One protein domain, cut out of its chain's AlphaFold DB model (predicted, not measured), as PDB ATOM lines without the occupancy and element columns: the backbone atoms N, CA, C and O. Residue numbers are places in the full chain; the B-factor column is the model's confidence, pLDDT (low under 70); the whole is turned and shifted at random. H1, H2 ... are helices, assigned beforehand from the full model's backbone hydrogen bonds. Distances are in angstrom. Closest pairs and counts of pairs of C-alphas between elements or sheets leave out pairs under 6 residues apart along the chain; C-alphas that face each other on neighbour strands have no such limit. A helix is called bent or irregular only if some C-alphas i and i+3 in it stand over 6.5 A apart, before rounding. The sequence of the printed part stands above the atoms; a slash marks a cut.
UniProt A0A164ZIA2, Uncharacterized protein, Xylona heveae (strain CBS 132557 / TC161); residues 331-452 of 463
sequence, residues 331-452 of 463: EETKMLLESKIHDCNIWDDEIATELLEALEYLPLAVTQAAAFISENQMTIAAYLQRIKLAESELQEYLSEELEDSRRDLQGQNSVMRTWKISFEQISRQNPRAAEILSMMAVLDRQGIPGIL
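AT A GLANCE: This is residues 331 to 452 of the 463 residues of an uncharacterized protein of Xylona heveae (strain CBS 132557 / TC161) (UniProt A0A164ZIA2). Helices H1, H3 and H5 run side by side in a slightly curved row, and H2 and H4, side by side over part of their length and pointing nearly the same way, cross one side of that row, H2 over H1 and H4 over H5. At the other end of the row H6 folds back from the end of H5 as a helical hairpin, and residues 399 to 408 and 441 to 447 stick out as free loops. The printed part has 122 residues with six named helices, in the order H1 to H6, and no named strand; its class is all helix. It is compact, with a radius of gyration of the C-alphas of 15.8 A, and spans 42 by 35 by 25 A.

IN THESE COORDINATES: The longest helix, H5, covers residues 409 to 429 and is 29.9 A long, from C-alpha 409 at (-6.125, 6.483, -20.493) to C-alpha 429 at (-11.172, 7.519, 8.916). It is neither bent nor irregular, but only just: C-alphas 411 and 414 are 6.2 A apart, and there is a kink of 30 degrees near residue 416. H4 covers residues 380 to 398, 26.4 A, and H3 residues 363 to 375, 18.1 A. H1 is residues 331 to 340, beginning at C-alpha 331 at (8.605, 25.066, -14.004). H2 is residues 349 to 358, and H6 residues 431 to 440, ending at C-alpha 440 at (-22.872, 11.198, -5.039).

HOW THE PARTS SIT: H5, with residues 414 to 422 alone, touches H3 at a shallow tilt of 22 degrees, the same way; the closest C-alphas, of Ala 365 and Val 415, are 4.7 A apart. H3 touches H1 the same way at a shallow tilt of 32 degrees, only just short of steep, closest at the C-alphas of Lys 340 and Ala 370, 5.8 A. H4 touches H5 at 71 degrees, only just about perpendicular, closest at the C-alphas of Ala 390 and Arg 417, 5.9 A. H4, with residues 380 to 388 alone, touches H2 at a shallow tilt of 17 degrees, the same way; the C-alphas of Leu 355 and Leu 384, the closest, are 5.6 A apart. H2 touches H1 about perpendicular, at 80 degrees, closest at the C-alphas of Thr 333 and Leu 356, 7.2 A. H5 and H6 form a helical hairpin and touch at a steep tilt of 40 degrees, opposite ways, closest at the C-alphas of Ser 427 and Ala 434, 5.1 A. H6 is apart from H1, H2, H3 and H4. In H1, H2, H3, H4 and H6 every O i to N i+4 pair is within hydrogen-bond range; in H5 14 of 17 are.

THE WHOLE: The C-alphas farthest apart, of Glu 350 and Ile 451, are 46.9 A apart. The printed part has no cut and no long link. The mean pLDDT of the printed part is 81.7, with residues 342 to 346, 396 to 412 and 446 to 447 under 70.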
ATOM      1  N   GLU A 331       8.479  23.862 -14.824       92.06
ATOM      2  CA  GLU A 331       8.605  25.066 -14.004       92.06
ATOM      3  C   GLU A 331       7.246  25.525 -13.463       92.06
ATOM      4  O   GLU A 331       7.109  25.750 -12.262       92.06
ATOM      5  N   GLU A 332       6.223  25.614 -14.321       93.94
ATOM      6  CA  GLU A 332       4.865  25.991 -13.908       93.94
ATOM      7  C   GLU A 332       4.283  24.988 -12.899       93.94
ATOM      8  O   GLU A 332       3.605  25.372 -11.945       93.94
ATOM      9  N   THR A 333       4.567  23.699 -13.085       93.81
ATOM     10  CA  THR A 333       4.103  22.628 -12.196       93.81
ATOM     11  C   THR A 333       4.793  22.698 -10.836       93.81
ATOM     12  O   THR A 333       4.130  22.557  -9.806       93.81
ATOM     13  N   LYS A 334       6.108  22.957 -10.814       92.50
ATOM     14  CA  LYS A 334       6.871  23.152  -9.577       92.50
ATOM     15  C   LYS A 334       6.339  24.346  -8.793       92.50
ATOM     16  O   LYS A 334       6.002  24.190  -7.623       92.50
ATOM     17  N   MET A 335       6.143  25.485  -9.461       92.62
ATOM     18  CA  MET A 335       5.529  26.670  -8.854       92.62
ATOM     19  C   MET A 335       4.138  26.366  -8.282       92.62
ATOM     20  O   MET A 335       3.796  26.827  -7.192       92.62
ATOM     21  N   LEU A 336       3.325  25.571  -8.991       93.38
ATOM     22  CA  LEU A 336       2.007  25.168  -8.503       93.38
ATOM     23  C   LEU A 336       2.110  24.327  -7.228       93.38
ATOM     24  O   LEU A 336       1.388  24.599  -6.273       93.38
ATOM     25  N   LEU A 337       3.014  23.349  -7.179       92.19
ATOM     26  CA  LEU A 337       3.229  22.534  -5.983       92.19
ATOM     27  C   LEU A 337       3.712  23.385  -4.796       92.19
ATOM     28  O   LEU A 337       3.142  23.292  -3.709       92.19
ATOM     29  N   GLU A 338       4.705  24.247  -5.020       90.19
ATOM     30  CA  GLU A 338       5.268  25.160  -4.013       90.19
ATOM     31  C   GLU A 338       4.207  26.103  -3.439       90.19
ATOM     32  O   GLU A 338       4.126  26.288  -2.227       90.19
ATOM     33  N   SER A 339       3.335  26.655  -4.287       89.94
ATOM     34  CA  SER A 339       2.280  27.570  -3.833       89.94
ATOM     35  C   SER A 339       1.227  26.912  -2.933       89.94
ATOM     36  O   SER A 339       0.523  27.618  -2.211       89.94
ATOM     37  N   LYS A 340       1.101  25.577  -2.963       88.44
ATOM     38  CA  LYS A 340       0.054  24.829  -2.249       88.44
ATOM     39  C   LYS A 340       0.550  24.078  -1.010       88.44
ATOM     40  O   LYS A 340      -0.286  23.594  -0.251       88.44
ATOM     41  N   ILE A 341       1.862  23.976  -0.785       85.12
ATOM     42  CA  ILE A 341       2.449  23.340   0.406       85.12
ATOM     43  C   ILE A 341       3.025  24.439   1.307       85.12
ATOM     44  O   ILE A 341       4.048  25.034   0.991       85.12
ATOM     45  N   HIS A 342       2.366  24.725   2.435       67.75
ATOM     46  CA  HIS A 342       2.694  25.885   3.281       67.75
ATOM     47  C   HIS A 342       3.734  25.641   4.391       67.75
ATOM     48  O   HIS A 342       4.082  26.587   5.087       67.75
ATOM     49  N   ASP A 343       4.282  24.432   4.529       63.22
ATOM     50  CA  ASP A 343       5.297  24.111   5.543       63.22
ATOM     51  C   ASP A 343       6.297  23.085   4.998       63.22
ATOM     52  O   ASP A 343       6.054  21.877   5.018       63.22
ATOM     53  N   CYS A 344       7.451  23.540   4.513       53.03
ATOM     54  CA  CYS A 344       8.506  22.645   4.042       53.03
ATOM     55  C   CYS A 344       9.843  22.967   4.708       53.03
ATOM     56  O   CYS A 344      10.749  23.538   4.112       53.03
ATOM     57  N   ASN A 345      10.008  22.492   5.945       52.75
ATOM     58  CA  ASN A 345      11.341  22.335   6.537       52.75
ATOM     59  C   ASN A 345      12.176  21.235   5.838       52.75
ATOM     60  O   ASN A 345      13.327  21.029   6.208       52.75
ATOM     61  N   ILE A 346      11.622  20.524   4.843       58.22
ATOM     62  CA  ILE A 346      12.307  19.491   4.050       58.22
ATOM     63  C   ILE A 346      11.744  19.502   2.613       58.22
ATOM     64  O   ILE A 346      10.984  18.615   2.224       58.22
ATOM     65  N   TRP A 347      12.038  20.555   1.844       76.31
ATOM     66  CA  TRP A 347      11.833  20.543   0.391       76.31
ATOM     67  C   TRP A 347      13.054  19.897  -0.273       76.31
ATOM     68  O   TRP A 347      14.178  20.348  -0.058       76.31
ATOM     69  N   ASP A 348      12.830  18.837  -1.044       83.62
ATOM     70  CA  ASP A 348      13.860  18.128  -1.806       83.62
ATOM     71  C   ASP A 348      13.493  18.214  -3.291       83.62
ATOM     72  O   ASP A 348      12.447  17.707  -3.702       83.62
ATOM     73  N   ASP A 349      14.329  18.901  -4.070       85.94
ATOM     74  CA  ASP A 349      14.080  19.194  -5.483       85.94
ATOM     75  C   ASP A 349      14.064  17.935  -6.360       85.94
ATOM     76  O   ASP A 349      13.272  17.865  -7.305       85.94
ATOM     77  N   GLU A 350      14.889  16.931  -6.053       89.94
ATOM     78  CA  GLU A 350      14.931  15.679  -6.817       89.94
ATOM     79  C   GLU A 350      13.648  14.879  -6.566       89.94
ATOM     80  O   GLU A 350      12.949  14.494  -7.504       89.94
ATOM     81  N   ILE A 351      13.263  14.733  -5.295       90.75
ATOM     82  CA  ILE A 351      12.040  14.016  -4.907       90.75
ATOM     83  C   ILE A 351      10.784  14.748  -5.396       90.75
ATOM     84  O   ILE A 351       9.814  14.108  -5.814       90.75
ATOM     85  N   ALA A 352      10.772  16.082  -5.344       91.06
ATOM     86  CA  ALA A 352       9.680  16.878  -5.889       91.06
ATOM     87  C   ALA A 352       9.543  16.645  -7.396       91.06
ATOM     88  O   ALA A 352       8.433  16.409  -7.865       91.06
ATOM     89  N   THR A 353      10.652  16.625  -8.138       92.81
ATOM     90  CA  THR A 353      10.645  16.358  -9.584       92.81
ATOM     91  C   THR A 353      10.090  14.966  -9.897       92.81
ATOM     92  O   THR A 353       9.170  14.857 -10.707       92.81
ATOM     93  N   GLU A 354      10.531  13.922  -9.185       94.56
ATOM     94  CA  GLU A 354       9.969  12.568  -9.332       94.56
ATOM     95  C   GLU A 354       8.460  12.517  -9.046       94.56
ATOM     96  O   GLU A 354       7.711  11.781  -9.695       94.56
ATOM     97  N   LEU A 355       7.984  13.283  -8.057       94.31
ATOM     98  CA  LEU A 355       6.555  13.372  -7.779       94.31
ATOM     99  C   LEU A 355       5.801  14.052  -8.922       94.31
ATOM    100  O   LEU A 355       4.730  13.577  -9.293       94.31
ATOM    101  N   LEU A 356       6.330  15.138  -9.483       94.75
ATOM    102  CA  LEU A 356       5.684  15.838 -10.595       94.75
ATOM    103  C   LEU A 356       5.603  14.972 -11.856       94.75
ATOM    104  O   LEU A 356       4.562  14.974 -12.514       94.75
ATOM    105  N   GLU A 357       6.639  14.174 -12.131       93.62
ATOM    106  CA  GLU A 357       6.625  13.149 -13.180       93.62
ATOM    107  C   GLU A 357       5.528  12.108 -12.936       93.62
ATOM    108  O   GLU A 357       4.725  11.833 -13.827       93.62
ATOM    109  N   ALA A 358       5.426  11.576 -11.711       91.94
ATOM    110  CA  ALA A 358       4.389  10.606 -11.350       91.94
ATOM    111  C   ALA A 358       2.961  11.187 -11.409       91.94
ATOM    112  O   ALA A 358       1.990  10.442 -11.562       91.94
ATOM    113  N   LEU A 359       2.826  12.508 -11.272       92.69
ATOM    114  CA  LEU A 359       1.569  13.250 -11.408       92.69
ATOM    115  C   LEU A 359       1.329  13.762 -12.836       92.69
ATOM    116  O   LEU A 359       0.354  14.485 -13.059       92.69
ATOM    117  N   GLU A 360       2.199  13.392 -13.781       92.44
ATOM    118  CA  GLU A 360       2.105  13.706 -15.212       92.44
ATOM    119  C   GLU A 360       1.943  15.209 -15.480       92.44
ATOM    120  O   GLU A 360       1.290  15.614 -16.439       92.44
ATOM    121  N   TYR A 361       2.488  16.057 -14.601       94.38
ATOM    122  CA  TYR A 361       2.394  17.518 -14.706       94.38
ATOM    123  C   TYR A 361       0.950  18.057 -14.828       94.38
ATOM    124  O   TYR A 361       0.709  19.163 -15.332       94.38
ATOM    125  N   LEU A 362      -0.046  17.295 -14.353       93.38
ATOM    126  CA  LEU A 362      -1.448  17.701 -14.401       93.38
ATOM    127  C   LEU A 362      -1.809  18.610 -13.221       93.38
ATOM    128  O   LEU A 362      -1.751  18.162 -12.071       93.38
ATOM    129  N   PRO A 363      -2.314  19.838 -13.467       93.88
ATOM    130  CA  PRO A 363      -2.669  20.775 -12.401       93.88
ATOM    131  C   PRO A 363      -3.595  20.178 -11.339       93.88
ATOM    132  O   PRO A 363      -3.427  20.423 -10.144       93.88
ATOM    133  N   LEU A 364      -4.588  19.389 -11.766       92.25
ATOM    134  CA  LEU A 364      -5.544  18.773 -10.852       92.25
ATOM    135  C   LEU A 364      -4.887  17.718  -9.954       92.25
ATOM    136  O   LEU A 364      -5.147  17.717  -8.753       92.25
ATOM    137  N   ALA A 365      -4.040  16.851 -10.518       93.25
ATOM    138  CA  ALA A 365      -3.341  15.819  -9.756       93.25
ATOM    139  C   ALA A 365      -2.373  16.458  -8.746       93.25
ATOM    140  O   ALA A 365      -2.379  16.099  -7.571       93.25
ATOM    141  N   VAL A 366      -1.637  17.489  -9.170       94.81
ATOM    142  CA  VAL A 366      -0.735  18.276  -8.312       94.81
ATOM    143  C   VAL A 366      -1.485  18.955  -7.175       94.81
ATOM    144  O   VAL A 366      -1.100  18.815  -6.018       94.81
ATOM    145  N   THR A 367      -2.602  19.623  -7.468       93.94
ATOM    146  CA  THR A 367      -3.407  20.298  -6.437       93.94
ATOM    147  C   THR A 367      -3.974  19.301  -5.422       93.94
ATOM    148  O   THR A 367      -3.981  19.572  -4.223       93.94
ATOM    149  N   GLN A 368      -4.430  18.129  -5.877       93.56
ATOM    150  CA  GLN A 368      -4.928  17.072  -4.995       93.56
ATOM    151  C   GLN A 368      -3.816  16.472  -4.128       93.56
ATOM    152  O   GLN A 368      -4.017  16.286  -2.928       93.56
ATOM    153  N   ALA A 369      -2.645  16.212  -4.714       94.00
ATOM    154  CA  ALA A 369      -1.477  15.730  -3.988       94.00
ATOM    155  C   ALA A 369      -1.030  16.736  -2.921       94.00
ATOM    156  O   ALA A 369      -0.895  16.366  -1.758       94.00
ATOM    157  N   ALA A 370      -0.884  18.012  -3.282       93.06
ATOM    158  CA  ALA A 370      -0.494  19.075  -2.361       93.06
ATOM    159  C   ALA A 370      -1.484  19.235  -1.195       93.06
ATOM    160  O   ALA A 370      -1.069  19.356  -0.041       93.06
ATOM    161  N   ALA A 371      -2.790  19.172  -1.479       92.19
ATOM    162  CA  ALA A 371      -3.826  19.218  -0.452       92.19
ATOM    163  C   ALA A 371      -3.732  18.019   0.503       92.19
ATOM    164  O   ALA A 371      -3.789  18.194   1.718       92.19
ATOM    165  N   PHE A 372      -3.533  16.809  -0.029       92.25
ATOM    166  CA  PHE A 372      -3.367  15.609   0.788       92.25
ATOM    167  C   PHE A 372      -2.103  15.677   1.653       92.25
ATOM    168  O   PHE A 372      -2.156  15.355   2.839       92.25
ATOM    169  N   ILE A 373      -0.976  16.091   1.068       91.62
ATOM    170  CA  ILE A 373       0.309  16.260   1.755       91.62
ATOM    171  C   ILE A 373       0.149  17.223   2.933       91.62
ATOM    172  O   ILE A 373       0.516  16.879   4.056       91.62
ATOM    173  N   SER A 374      -0.463  18.383   2.684       90.19
ATOM    174  CA  SER A 374      -0.641  19.439   3.683       90.19
ATOM    175  C   SER A 374      -1.595  19.026   4.806       90.19
ATOM    176  O   SER A 374      -1.244  19.145   5.977       90.19
ATOM    177  N   GLU A 375      -2.764  18.466   4.475       89.88
ATOM    178  CA  GLU A 375      -3.760  18.027   5.468       89.88
ATOM    179  C   GLU A 375      -3.210  16.927   6.392       89.88
ATOM    180  O   GLU A 375      -3.552  16.854   7.570       89.88
ATOM    181  N   ASN A 376      -2.327  16.069   5.870       89.06
ATOM    182  CA  ASN A 376      -1.742  14.959   6.620       89.06
ATOM    183  C   ASN A 376      -0.370  15.264   7.228       89.06
ATOM    184  O   ASN A 376       0.211  14.364   7.837       89.06
ATOM    185  N   GLN A 377       0.165  16.478   7.040       88.12
ATOM    186  CA  GLN A 377       1.532  16.847   7.438       88.12
ATOM    187  C   GLN A 377       2.569  15.806   6.972       88.12
ATOM    188  O   GLN A 377       3.464  15.389   7.709       88.12
ATOM    189  N   MET A 378       2.392  15.317   5.744       87.75
ATOM    190  CA  MET A 378       3.203  14.259   5.147       87.75
ATOM    191  C   MET A 378       4.402  14.861   4.402       87.75
ATOM    192  O   MET A 378       4.325  15.965   3.881       87.75
ATOM    193  N   THR A 379       5.517  14.133   4.308       90.31
ATOM    194  CA  THR A 379       6.629  14.550   3.438       90.31
ATOM    195  C   THR A 379       6.342  14.204   1.976       90.31
ATOM    196  O   THR A 379       5.660  13.218   1.684       90.31
ATOM    197  N   ILE A 380       6.925  14.961   1.042       91.38
ATOM    198  CA  ILE A 380       6.829  14.684  -0.404       91.38
ATOM    199  C   ILE A 380       7.291  13.247  -0.703       91.38
ATOM    200  O   ILE A 380       6.596  12.504  -1.394       91.38
ATOM    201  N   ALA A 381       8.397  12.813  -0.090       92.00
ATOM    202  CA  ALA A 381       8.935  11.460  -0.234       92.00
ATOM    203  C   ALA A 381       7.943  10.365   0.195       92.00
ATOM    204  O   ALA A 381       7.766   9.368  -0.505       92.00
ATOM    205  N   ALA A 382       7.264  10.545   1.333       92.06
ATOM    206  CA  ALA A 382       6.280   9.578   1.814       92.06
ATOM    207  C   ALA A 382       5.047   9.513   0.899       92.06
ATOM    208  O   ALA A 382       4.512   8.427   0.658       92.06
ATOM    209  N   TYR A 383       4.617  10.651   0.350       93.12
ATOM    210  CA  TYR A 383       3.515  10.685  -0.608       93.12
ATOM    211  C   TYR A 383       3.896  10.053  -1.955       93.12
ATOM    212  O   TYR A 383       3.109   9.289  -2.513       93.12
ATOM    213  N   LEU A 384       5.121  10.281  -2.437       93.25
ATOM    214  CA  LEU A 384       5.654   9.649  -3.648       93.25
ATOM    215  C   LEU A 384       5.636   8.114  -3.556       93.25
ATOM    216  O   LEU A 384       5.290   7.428  -4.514       93.25
ATOM    217  N   GLN A 385       5.935   7.542  -2.390       93.19
ATOM    218  CA  GLN A 385       5.809   6.091  -2.208       93.19
ATOM    219  C   GLN A 385       4.351   5.622  -2.324       93.19
ATOM    220  O   GLN A 385       4.074   4.606  -2.958       93.19
ATOM    221  N   ARG A 386       3.393   6.385  -1.782       92.56
ATOM    222  CA  ARG A 386       1.961   6.061  -1.904       92.56
ATOM    223  C   ARG A 386       1.460   6.154  -3.340       92.56
ATOM    224  O   ARG A 386       0.700   5.283  -3.756       92.56
ATOM    225  N   ILE A 387       1.878   7.169  -4.100       90.62
ATOM    226  CA  ILE A 387       1.452   7.314  -5.497       90.62
ATOM    227  C   ILE A 387       1.999   6.175  -6.363       90.62
ATOM    228  O   ILE A 387       1.256   5.654  -7.196       90.62
ATOM    229  N   LYS A 388       3.250   5.741  -6.136       89.00
ATOM    230  CA  LYS A 388       3.869   4.594  -6.826       89.00
ATOM    231  C   LYS A 388       3.142   3.280  -6.495       89.00
ATOM    232  O   LYS A 388       2.793   2.543  -7.408       89.00
ATOM    233  N   LEU A 389       2.806   3.030  -5.225       87.62
ATOM    234  CA  LEU A 389       2.016   1.852  -4.825       87.62
ATOM    235  C   LEU A 389       0.614   1.837  -5.454       87.62
ATOM    236  O   LEU A 389       0.186   0.823  -6.001       87.62
ATOM    237  N   ALA A 390      -0.082   2.979  -5.427       85.12
ATOM    238  CA  ALA A 390      -1.415   3.096  -6.012       85.12
ATOM    239  C   ALA A 390      -1.416   2.832  -7.529       85.12
ATOM    240  O   ALA A 390      -2.430   2.377  -8.050       85.12
ATOM    241  N   GLU A 391      -0.308   3.113  -8.224       81.19
ATOM    242  CA  GLU A 391      -0.135   2.824  -9.653       81.19
ATOM    243  C   GLU A 391      -0.136   1.329  -9.942       81.19
ATOM    244  O   GLU A 391      -0.899   0.881 -10.794       81.19
ATOM    245  N   SER A 392       0.677   0.566  -9.205       78.06
ATOM    246  CA  SER A 392       0.774  -0.886  -9.366       78.06
ATOM    247  C   SER A 392      -0.581  -1.556  -9.150       78.06
ATOM    248  O   SER A 392      -1.011  -2.360  -9.971       78.06
ATOM    249  N   GLU A 393      -1.307  -1.150  -8.108       78.88
ATOM    250  CA  GLU A 393      -2.650  -1.670  -7.845       78.88
ATOM    251  C   GLU A 393      -3.653  -1.267  -8.940       78.88
ATOM    252  O   GLU A 393      -4.493  -2.069  -9.334       78.88
ATOM    253  N   LEU A 394      -3.605  -0.027  -9.447       75.88
ATOM    254  CA  LEU A 394      -4.534   0.435 -10.489       75.88
ATOM    255  C   LEU A 394      -4.316  -0.305 -11.818       75.88
ATOM    256  O   LEU A 394      -5.287  -0.583 -12.519       75.88
ATOM    257  N   GLN A 395      -3.062  -0.624 -12.157       70.12
ATOM    258  CA  GLN A 395      -2.721  -1.396 -13.356       70.12
ATOM    259  C   GLN A 395      -3.295  -2.817 -13.311       70.12
ATOM    260  O   GLN A 395      -3.766  -3.299 -14.339       70.12
ATOM    261  N   GLU A 396      -3.330  -3.455 -12.136       66.62
ATOM    262  CA  GLU A 396      -3.984  -4.760 -11.965       66.62
ATOM    263  C   GLU A 396      -5.490  -4.666 -12.274       66.62
ATOM    264  O   GLU A 396      -5.989  -5.428 -13.100       66.62
ATOM    265  N   TYR A 397      -6.197  -3.667 -11.728       63.25
ATOM    266  CA  TYR A 397      -7.643  -3.483 -11.952       63.25
ATOM    267  C   TYR A 397      -8.019  -3.058 -13.383       63.25
ATOM    268  O   TYR A 397      -9.022  -3.518 -13.924       63.25
ATOM    269  N   LEU A 398      -7.245  -2.165 -14.007       61.25
ATOM    270  CA  LEU A 398      -7.539  -1.643 -15.352       61.25
ATOM    271  C   LEU A 398      -7.239  -2.647 -16.472       61.25
ATOM    272  O   LEU A 398      -7.703  -2.460 -17.595       61.25
ATOM    273  N   SER A 399      -6.467  -3.699 -16.187       55.84
ATOM    274  CA  SER A 399      -6.190  -4.768 -17.151       55.84
ATOM    275  C   SER A 399      -7.390  -5.698 -17.393       55.84
ATOM    276  O   SER A 399      -7.454  -6.337 -18.444       55.84
ATOM    277  N   GLU A 400      -8.361  -5.737 -16.469       50.16
ATOM    278  CA  GLU A 400      -9.539  -6.617 -16.543       50.16
ATOM    279  C   GLU A 400     -10.809  -5.926 -17.062       50.16
ATOM    280  O   GLU A 400     -11.658  -6.583 -17.667       50.16
ATOM    281  N   GLU A 401     -10.964  -4.611 -16.880       46.28
ATOM    282  CA  GLU A 401     -12.202  -3.907 -17.219       46.28
ATOM    283  C   GLU A 401     -11.924  -2.531 -17.856       46.28
ATOM    284  O   GLU A 401     -11.260  -1.685 -17.260       46.28
ATOM    285  N   LEU A 402     -12.584  -2.269 -19.001       45.78
ATOM    286  CA  LEU A 402     -12.909  -0.954 -19.606       45.78
ATOM    287  C   LEU A 402     -12.150  -0.560 -20.895       45.78
ATOM    288  O   LEU A 402     -11.420   0.429 -20.943       45.78
ATOM    289  N   GLU A 403     -12.483  -1.232 -22.003       40.81
ATOM    290  CA  GLU A 403     -12.318  -0.714 -23.372       40.81
ATOM    291  C   GLU A 403     -13.341   0.416 -23.670       40.81
ATOM    292  O   GLU A 403     -14.300   0.224 -24.413       40.81
ATOM    293  N   ASP A 404     -13.189   1.616 -23.093       44.38
ATOM    294  CA  ASP A 404     -13.917   2.807 -23.582       44.38
ATOM    295  C   ASP A 404     -12.943   3.730 -24.315       44.38
ATOM    296  O   ASP A 404     -12.146   4.442 -23.705       44.38
ATOM    297  N   SER A 405     -13.033   3.744 -25.648       43.25
ATOM    298  CA  SER A 405     -12.168   4.510 -26.559       43.25
ATOM    299  C   SER A 405     -12.243   6.034 -26.372       43.25
ATOM    300  O   SER A 405     -11.520   6.774 -27.034       43.25
ATOM    301  N   ARG A 406     -13.139   6.522 -25.501       47.72
ATOM    302  CA  ARG A 406     -13.277   7.939 -25.122       47.72
ATOM    303  C   ARG A 406     -12.473   8.321 -23.880       47.72
ATOM    304  O   ARG A 406     -12.456   9.496 -23.505       47.72
ATOM    305  N   ARG A 407     -11.829   7.360 -23.216       53.44
ATOM    306  CA  ARG A 407     -10.873   7.642 -22.149       53.44
ATOM    307  C   ARG A 407      -9.493   7.761 -22.769       53.44
ATOM    308  O   ARG A 407      -8.921   6.772 -23.200       53.44
ATOM    309  N   ASP A 408      -8.954   8.973 -22.790       52.72
ATOM    310  CA  ASP A 408      -7.504   9.133 -22.879       52.72
ATOM    311  C   ASP A 408      -6.926   8.556 -21.580       52.72
ATOM    312  O   ASP A 408      -7.058   9.158 -20.510       52.72
ATOM    313  N   LEU A 409      -6.443   7.313 -21.656       50.88
ATOM    314  CA  LEU A 409      -6.125   6.483 -20.493       50.88
ATOM    315  C   LEU A 409      -4.917   7.012 -19.712       50.88
ATOM    316  O   LEU A 409      -4.891   6.848 -18.503       50.88
ATOM    317  N   GLN A 410      -3.953   7.672 -20.364       49.19
ATOM    318  CA  GLN A 410      -2.725   8.134 -19.701       49.19
ATOM    319  C   GLN A 410      -3.014   9.241 -18.673       49.19
ATOM    320  O   GLN A 410      -2.953   8.978 -17.480       49.19
ATOM    321  N   GLY A 411      -3.497  10.413 -19.098       51.28
ATOM    322  CA  GLY A 411      -3.755  11.541 -18.186       51.28
ATOM    323  C   GLY A 411      -4.881  11.348 -17.155       51.28
ATOM    324  O   GLY A 411      -5.053  12.151 -16.240       51.28
ATOM    325  N   GLN A 412      -5.708  10.306 -17.288       63.34
ATOM    326  CA  GLN A 412      -6.725   9.984 -16.278       63.34
ATOM    327  C   GLN A 412      -6.146   9.184 -15.106       63.34
ATOM    328  O   GLN A 412      -6.736   9.199 -14.023       63.34
ATOM    329  N   ASN A 413      -4.994   8.533 -15.287       74.12
ATOM    330  CA  ASN A 413      -4.422   7.640 -14.285       74.12
ATOM    331  C   ASN A 413      -3.850   8.404 -13.094       74.12
ATOM    332  O   ASN A 413      -4.142   8.042 -11.955       74.12
ATOM    333  N   SER A 414      -3.097   9.483 -13.317       79.25
ATOM    334  CA  SER A 414      -2.538  10.309 -12.235       79.25
ATOM    335  C   SER A 414      -3.630  10.924 -11.348       79.25
ATOM    336  O   SER A 414      -3.590  10.761 -10.128       79.25
ATOM    337  N   VAL A 415      -4.669  11.526 -11.941       84.00
ATOM    338  CA  VAL A 415      -5.835  12.062 -11.204       84.00
ATOM    339  C   VAL A 415      -6.612  10.957 -10.476       84.00
ATOM    340  O   VAL A 415      -7.119  11.165  -9.371       84.00
ATOM    341  N   MET A 416      -6.735   9.769 -11.073       84.06
ATOM    342  CA  MET A 416      -7.412   8.647 -10.420       84.06
ATOM    343  C   MET A 416      -6.604   8.114  -9.232       84.06
ATOM    344  O   MET A 416      -7.185   7.805  -8.194       84.06
ATOM    345  N   ARG A 417      -5.270   8.058  -9.337       85.50
ATOM    346  CA  ARG A 417      -4.370   7.641  -8.248       85.50
ATOM    347  C   ARG A 417      -4.460   8.590  -7.053       85.50
ATOM    348  O   ARG A 417      -4.639   8.127  -5.927       85.50
ATOM    349  N   THR A 418      -4.406   9.904  -7.278       86.00
ATOM    350  CA  THR A 418      -4.551  10.911  -6.208       86.00
ATOM    351  C   THR A 418      -5.933  10.850  -5.549       86.00
ATOM    352  O   THR A 418      -6.044  10.927  -4.319       86.00
ATOM    353  N   TRP A 419      -6.990  10.646  -6.344       89.19
ATOM    354  CA  TRP A 419      -8.344  10.436  -5.829       89.19
ATOM    355  C   TRP A 419      -8.451   9.155  -4.998       89.19
ATOM    356  O   TRP A 419      -8.977   9.207  -3.888       89.19
ATOM    357  N   LYS A 420      -7.914   8.029  -5.485       88.56
ATOM    358  CA  LYS A 420      -7.940   6.731  -4.798       88.56
ATOM    359  C   LYS A 420      -7.275   6.817  -3.425       88.56
ATOM    360  O   LYS A 420      -7.904   6.451  -2.437       88.56
ATOM    361  N   ILE A 421      -6.065   7.381  -3.341       88.06
ATOM    362  CA  ILE A 421      -5.348   7.572  -2.065       88.06
ATOM    363  C   ILE A 421      -6.203   8.370  -1.070       88.06
ATOM    364  O   ILE A 421      -6.347   7.985   0.094       88.06
ATOM    365  N   SER A 422      -6.806   9.466  -1.536       89.75
ATOM    366  CA  SER A 422      -7.673  10.308  -0.707       89.75
ATOM    367  C   SER A 422      -8.932   9.557  -0.261       89.75
ATOM    368  O   SER A 422      -9.299   9.590   0.915       89.75
ATOM    369  N   PHE A 423      -9.582   8.839  -1.177       90.50
ATOM    370  CA  PHE A 423     -10.813   8.098  -0.918       90.50
ATOM    371  C   PHE A 423     -10.598   6.917   0.035       90.50
ATOM    372  O   PHE A 423     -11.421   6.692   0.923       90.50
ATOM    373  N   GLU A 424      -9.485   6.193  -0.074       90.62
ATOM    374  CA  GLU A 424      -9.129   5.119   0.856       90.62
ATOM    375  C   GLU A 424      -8.907   5.639   2.274       90.62
ATOM    376  O   GLU A 424      -9.386   5.040   3.242       90.62
ATOM    377  N   GLN A 425      -8.222   6.776   2.413       90.38
ATOM    378  CA  GLN A 425      -8.049   7.399   3.719       90.38
ATOM    379  C   GLN A 425      -9.394   7.835   4.308       90.38
ATOM    380  O   GLN A 425      -9.670   7.522   5.468       90.38
ATOM    381  N   ILE A 426     -10.248   8.493   3.514       91.81
ATOM    382  CA  ILE A 426     -11.604   8.872   3.938       91.81
ATOM    383  C   ILE A 426     -12.390   7.628   4.354       91.81
ATOM    384  O   ILE A 426     -13.030   7.639   5.399       91.81
ATOM    385  N   SER A 427     -12.297   6.536   3.597       91.88
ATOM    386  CA  SER A 427     -12.985   5.278   3.902       91.88
ATOM    387  C   SER A 427     -12.542   4.678   5.236       91.88
ATOM    388  O   SER A 427     -13.376   4.173   5.984       91.88
ATOM    389  N   ARG A 428     -11.249   4.773   5.577       91.62
ATOM    390  CA  ARG A 428     -10.706   4.295   6.863       91.62
ATOM    391  C   ARG A 428     -11.067   5.214   8.032       91.62
ATOM    392  O   ARG A 428     -11.404   4.726   9.106       91.62
ATOM    393  N   GLN A 429     -10.979   6.532   7.844       93.44
ATOM    394  CA  GLN A 429     -11.172   7.519   8.916       93.44
ATOM    395  C   GLN A 429     -12.649   7.841   9.168       93.44
ATOM    396  O   GLN A 429     -13.064   8.059  10.305       93.44
ATOM    397  N   ASN A 430     -13.452   7.882   8.108       92.19
ATOM    398  CA  ASN A 430     -14.869   8.206   8.149       92.19
ATOM    399  C   ASN A 430     -15.642   7.401   7.083       92.19
ATOM    400  O   ASN A 430     -15.995   7.941   6.030       92.19
ATOM    401  N   PRO A 431     -15.979   6.128   7.375       91.94
ATOM    402  CA  PRO A 431     -16.696   5.255   6.441       91.94
ATOM    403  C   PRO A 431     -17.992   5.872   5.903       91.94
ATOM    404  O   PRO A 431     -18.348   5.709   4.742       91.94
ATOM    405  N   ARG A 432     -18.676   6.667   6.730       87.81
ATOM    406  CA  ARG A 432     -19.913   7.347   6.342       87.81
ATOM    407  C   ARG A 432     -19.684   8.447   5.306       87.81
ATOM    408  O   ARG A 432     -20.534   8.658   4.446       87.81
ATOM    409  N   ALA A 433     -18.577   9.182   5.395       90.12
ATOM    410  CA  ALA A 433     -18.225  10.159   4.369       90.12
ATOM    411  C   ALA A 433     -17.943   9.458   3.032       90.12
ATOM    412  O   ALA A 433     -18.404   9.935   1.997       90.12
ATOM    413  N   ALA A 434     -17.280   8.298   3.063       91.06
ATOM    414  CA  ALA A 434     -17.077   7.477   1.872       91.06
ATOM    415  C   ALA A 434     -18.406   6.990   1.270       91.06
ATOM    416  O   ALA A 434     -18.613   7.162   0.075       91.06
ATOM    417  N   GLU A 435     -19.350   6.499   2.084       89.19
ATOM    418  CA  GLU A 435     -20.695   6.120   1.615       89.19
ATOM    419  C   GLU A 435     -21.415   7.277   0.906       89.19
ATOM    420  O   GLU A 435     -22.021   7.089  -0.150       89.19
ATOM    421  N   ILE A 436     -21.338   8.488   1.465       89.56
ATOM    422  CA  ILE A 436     -21.943   9.679   0.859       89.56
ATOM    423  C   ILE A 436     -21.266  10.003  -0.477       89.56
ATOM    424  O   ILE A 436     -21.965  10.255  -1.455       89.56
ATOM    425  N   LEU A 437     -19.932   9.964  -0.546       89.75
ATOM    426  CA  LEU A 437     -19.190  10.188  -1.791       89.75
ATOM    427  C   LEU A 437     -19.548   9.143  -2.861       89.75
ATOM    428  O   LEU A 437     -19.779   9.508  -4.014       89.75
ATOM    429  N   SER A 438     -19.678   7.868  -2.485       89.31
ATOM    430  CA  SER A 438     -20.126   6.801  -3.387       89.31
ATOM    431  C   SER A 438     -21.565   7.009  -3.865       89.31
ATOM    432  O   SER A 438     -21.859   6.798  -5.037       89.31
ATOM    433  N   MET A 439     -22.464   7.483  -2.997       87.12
ATOM    434  CA  MET A 439     -23.826   7.846  -3.396       87.12
ATOM    435  C   MET A 439     -23.832   9.045  -4.355       87.12
ATOM    436  O   MET A 439     -24.590   9.056  -5.320       87.12
ATOM    437  N   MET A 440     -22.988  10.054  -4.129       87.62
ATOM    438  CA  MET A 440     -22.872  11.198  -5.039       87.62
ATOM    439  C   MET A 440     -22.389  10.777  -6.434       87.62
ATOM    440  O   MET A 440     -22.793  11.394  -7.416       87.62
ATOM    441  N   ALA A 441     -21.585   9.715  -6.534       85.62
ATOM    442  CA  ALA A 441     -21.057   9.216  -7.803       85.62
ATOM    443  C   ALA A 441     -22.131   8.646  -8.753       85.62
ATOM    444  O   ALA A 441     -21.892   8.586  -9.956       85.62
ATOM    445  N   VAL A 442     -23.309   8.260  -8.243       84.50
ATOM    446  CA  VAL A 442     -24.439   7.780  -9.070       84.50
ATOM    447  C   VAL A 442     -25.455   8.877  -9.415       84.50
ATOM    448  O   VAL A 442     -26.469   8.604 -10.057       84.50
ATOM    449  N   LEU A 443     -25.207  10.116  -8.983       81.75
ATOM    450  CA  LEU A 443     -26.050  11.280  -9.254       81.75
ATOM    451  C   LEU A 443     -25.420  12.175 -10.332       81.75
ATOM    452  O   LEU A 443     -24.245  12.047 -10.674       81.75
ATOM    453  N   ASP A 444     -26.196  13.131 -10.849       74.62
ATOM    454  CA  ASP A 444     -25.626  14.210 -11.660       74.62
ATOM    455  C   ASP A 444     -24.630  15.021 -10.814       74.62
ATOM    456  O   ASP A 444     -24.925  15.405  -9.680       74.62
ATOM    457  N   ARG A 445     -23.444  15.295 -11.368       71.00
ATOM    458  CA  ARG A 445     -22.342  15.939 -10.634       71.00
ATOM    459  C   ARG A 445     -22.615  17.388 -10.204       71.00
ATOM    460  O   ARG A 445     -21.816  17.952  -9.460       71.00
ATOM    461  N   GLN A 446     -23.694  18.019 -10.676       66.56
ATOM    462  CA  GLN A 446     -24.119  19.354 -10.249       66.56
ATOM    463  C   GLN A 446     -25.520  19.335  -9.631       66.56
ATOM    464  O   GLN A 446     -26.384  18.541  -9.988       66.56
ATOM    465  N   GLY A 447     -25.793  20.276  -8.725       66.75
ATOM    466  CA  GLY A 447     -27.132  20.441  -8.152       66.75
ATOM    467  C   GLY A 447     -27.606  19.254  -7.311       66.75
ATOM    468  O   GLY A 447     -28.813  19.050  -7.197       66.75
ATOM    469  N   ILE A 448     -26.675  18.487  -6.730       77.75
ATOM    470  CA  ILE A 448     -26.982  17.411  -5.781       77.75
ATOM    471  C   ILE A 448     -27.779  18.018  -4.617       77.75
ATOM    472  O   ILE A 448     -27.252  18.889  -3.914       77.75
ATOM    473  N   PRO A 449     -29.042  17.603  -4.400       76.19
ATOM    474  CA  PRO A 449     -29.867  18.181  -3.351       76.19
ATOM    475  C   PRO A 449     -29.228  17.983  -1.976       76.19
ATOM    476  O   PRO A 449     -28.966  16.855  -1.560       76.19
ATOM    477  N   GLY A 450     -29.038  19.076  -1.231       76.06
ATOM    478  CA  GLY A 450     -28.407  19.029   0.092       76.06
ATOM    479  C   GLY A 450     -29.119  18.100   1.081       76.06
ATOM    480  O   GLY A 450     -28.478  17.569   1.982       76.06
ATOM    481  N   ILE A 451     -30.415  17.830   0.889       79.12
ATOM    482  CA  ILE A 451     -31.181  16.881   1.706       79.12
ATOM    483  C   ILE A 451     -30.656  15.443   1.612       79.12
ATOM    484  O   ILE A 451     -30.708  14.719   2.603       79.12
ATOM    485  N   LEU A 452     -30.089  15.045   0.467       74.94
ATOM    486  CA  LEU A 452     -29.445  13.738   0.304       74.94
ATOM    487  C   LEU A 452     -28.167  13.638   1.146       74.94
ATOM    488  O   LEU A 452     -27.774  12.553   1.559       74.94
TER     489      LEU A 452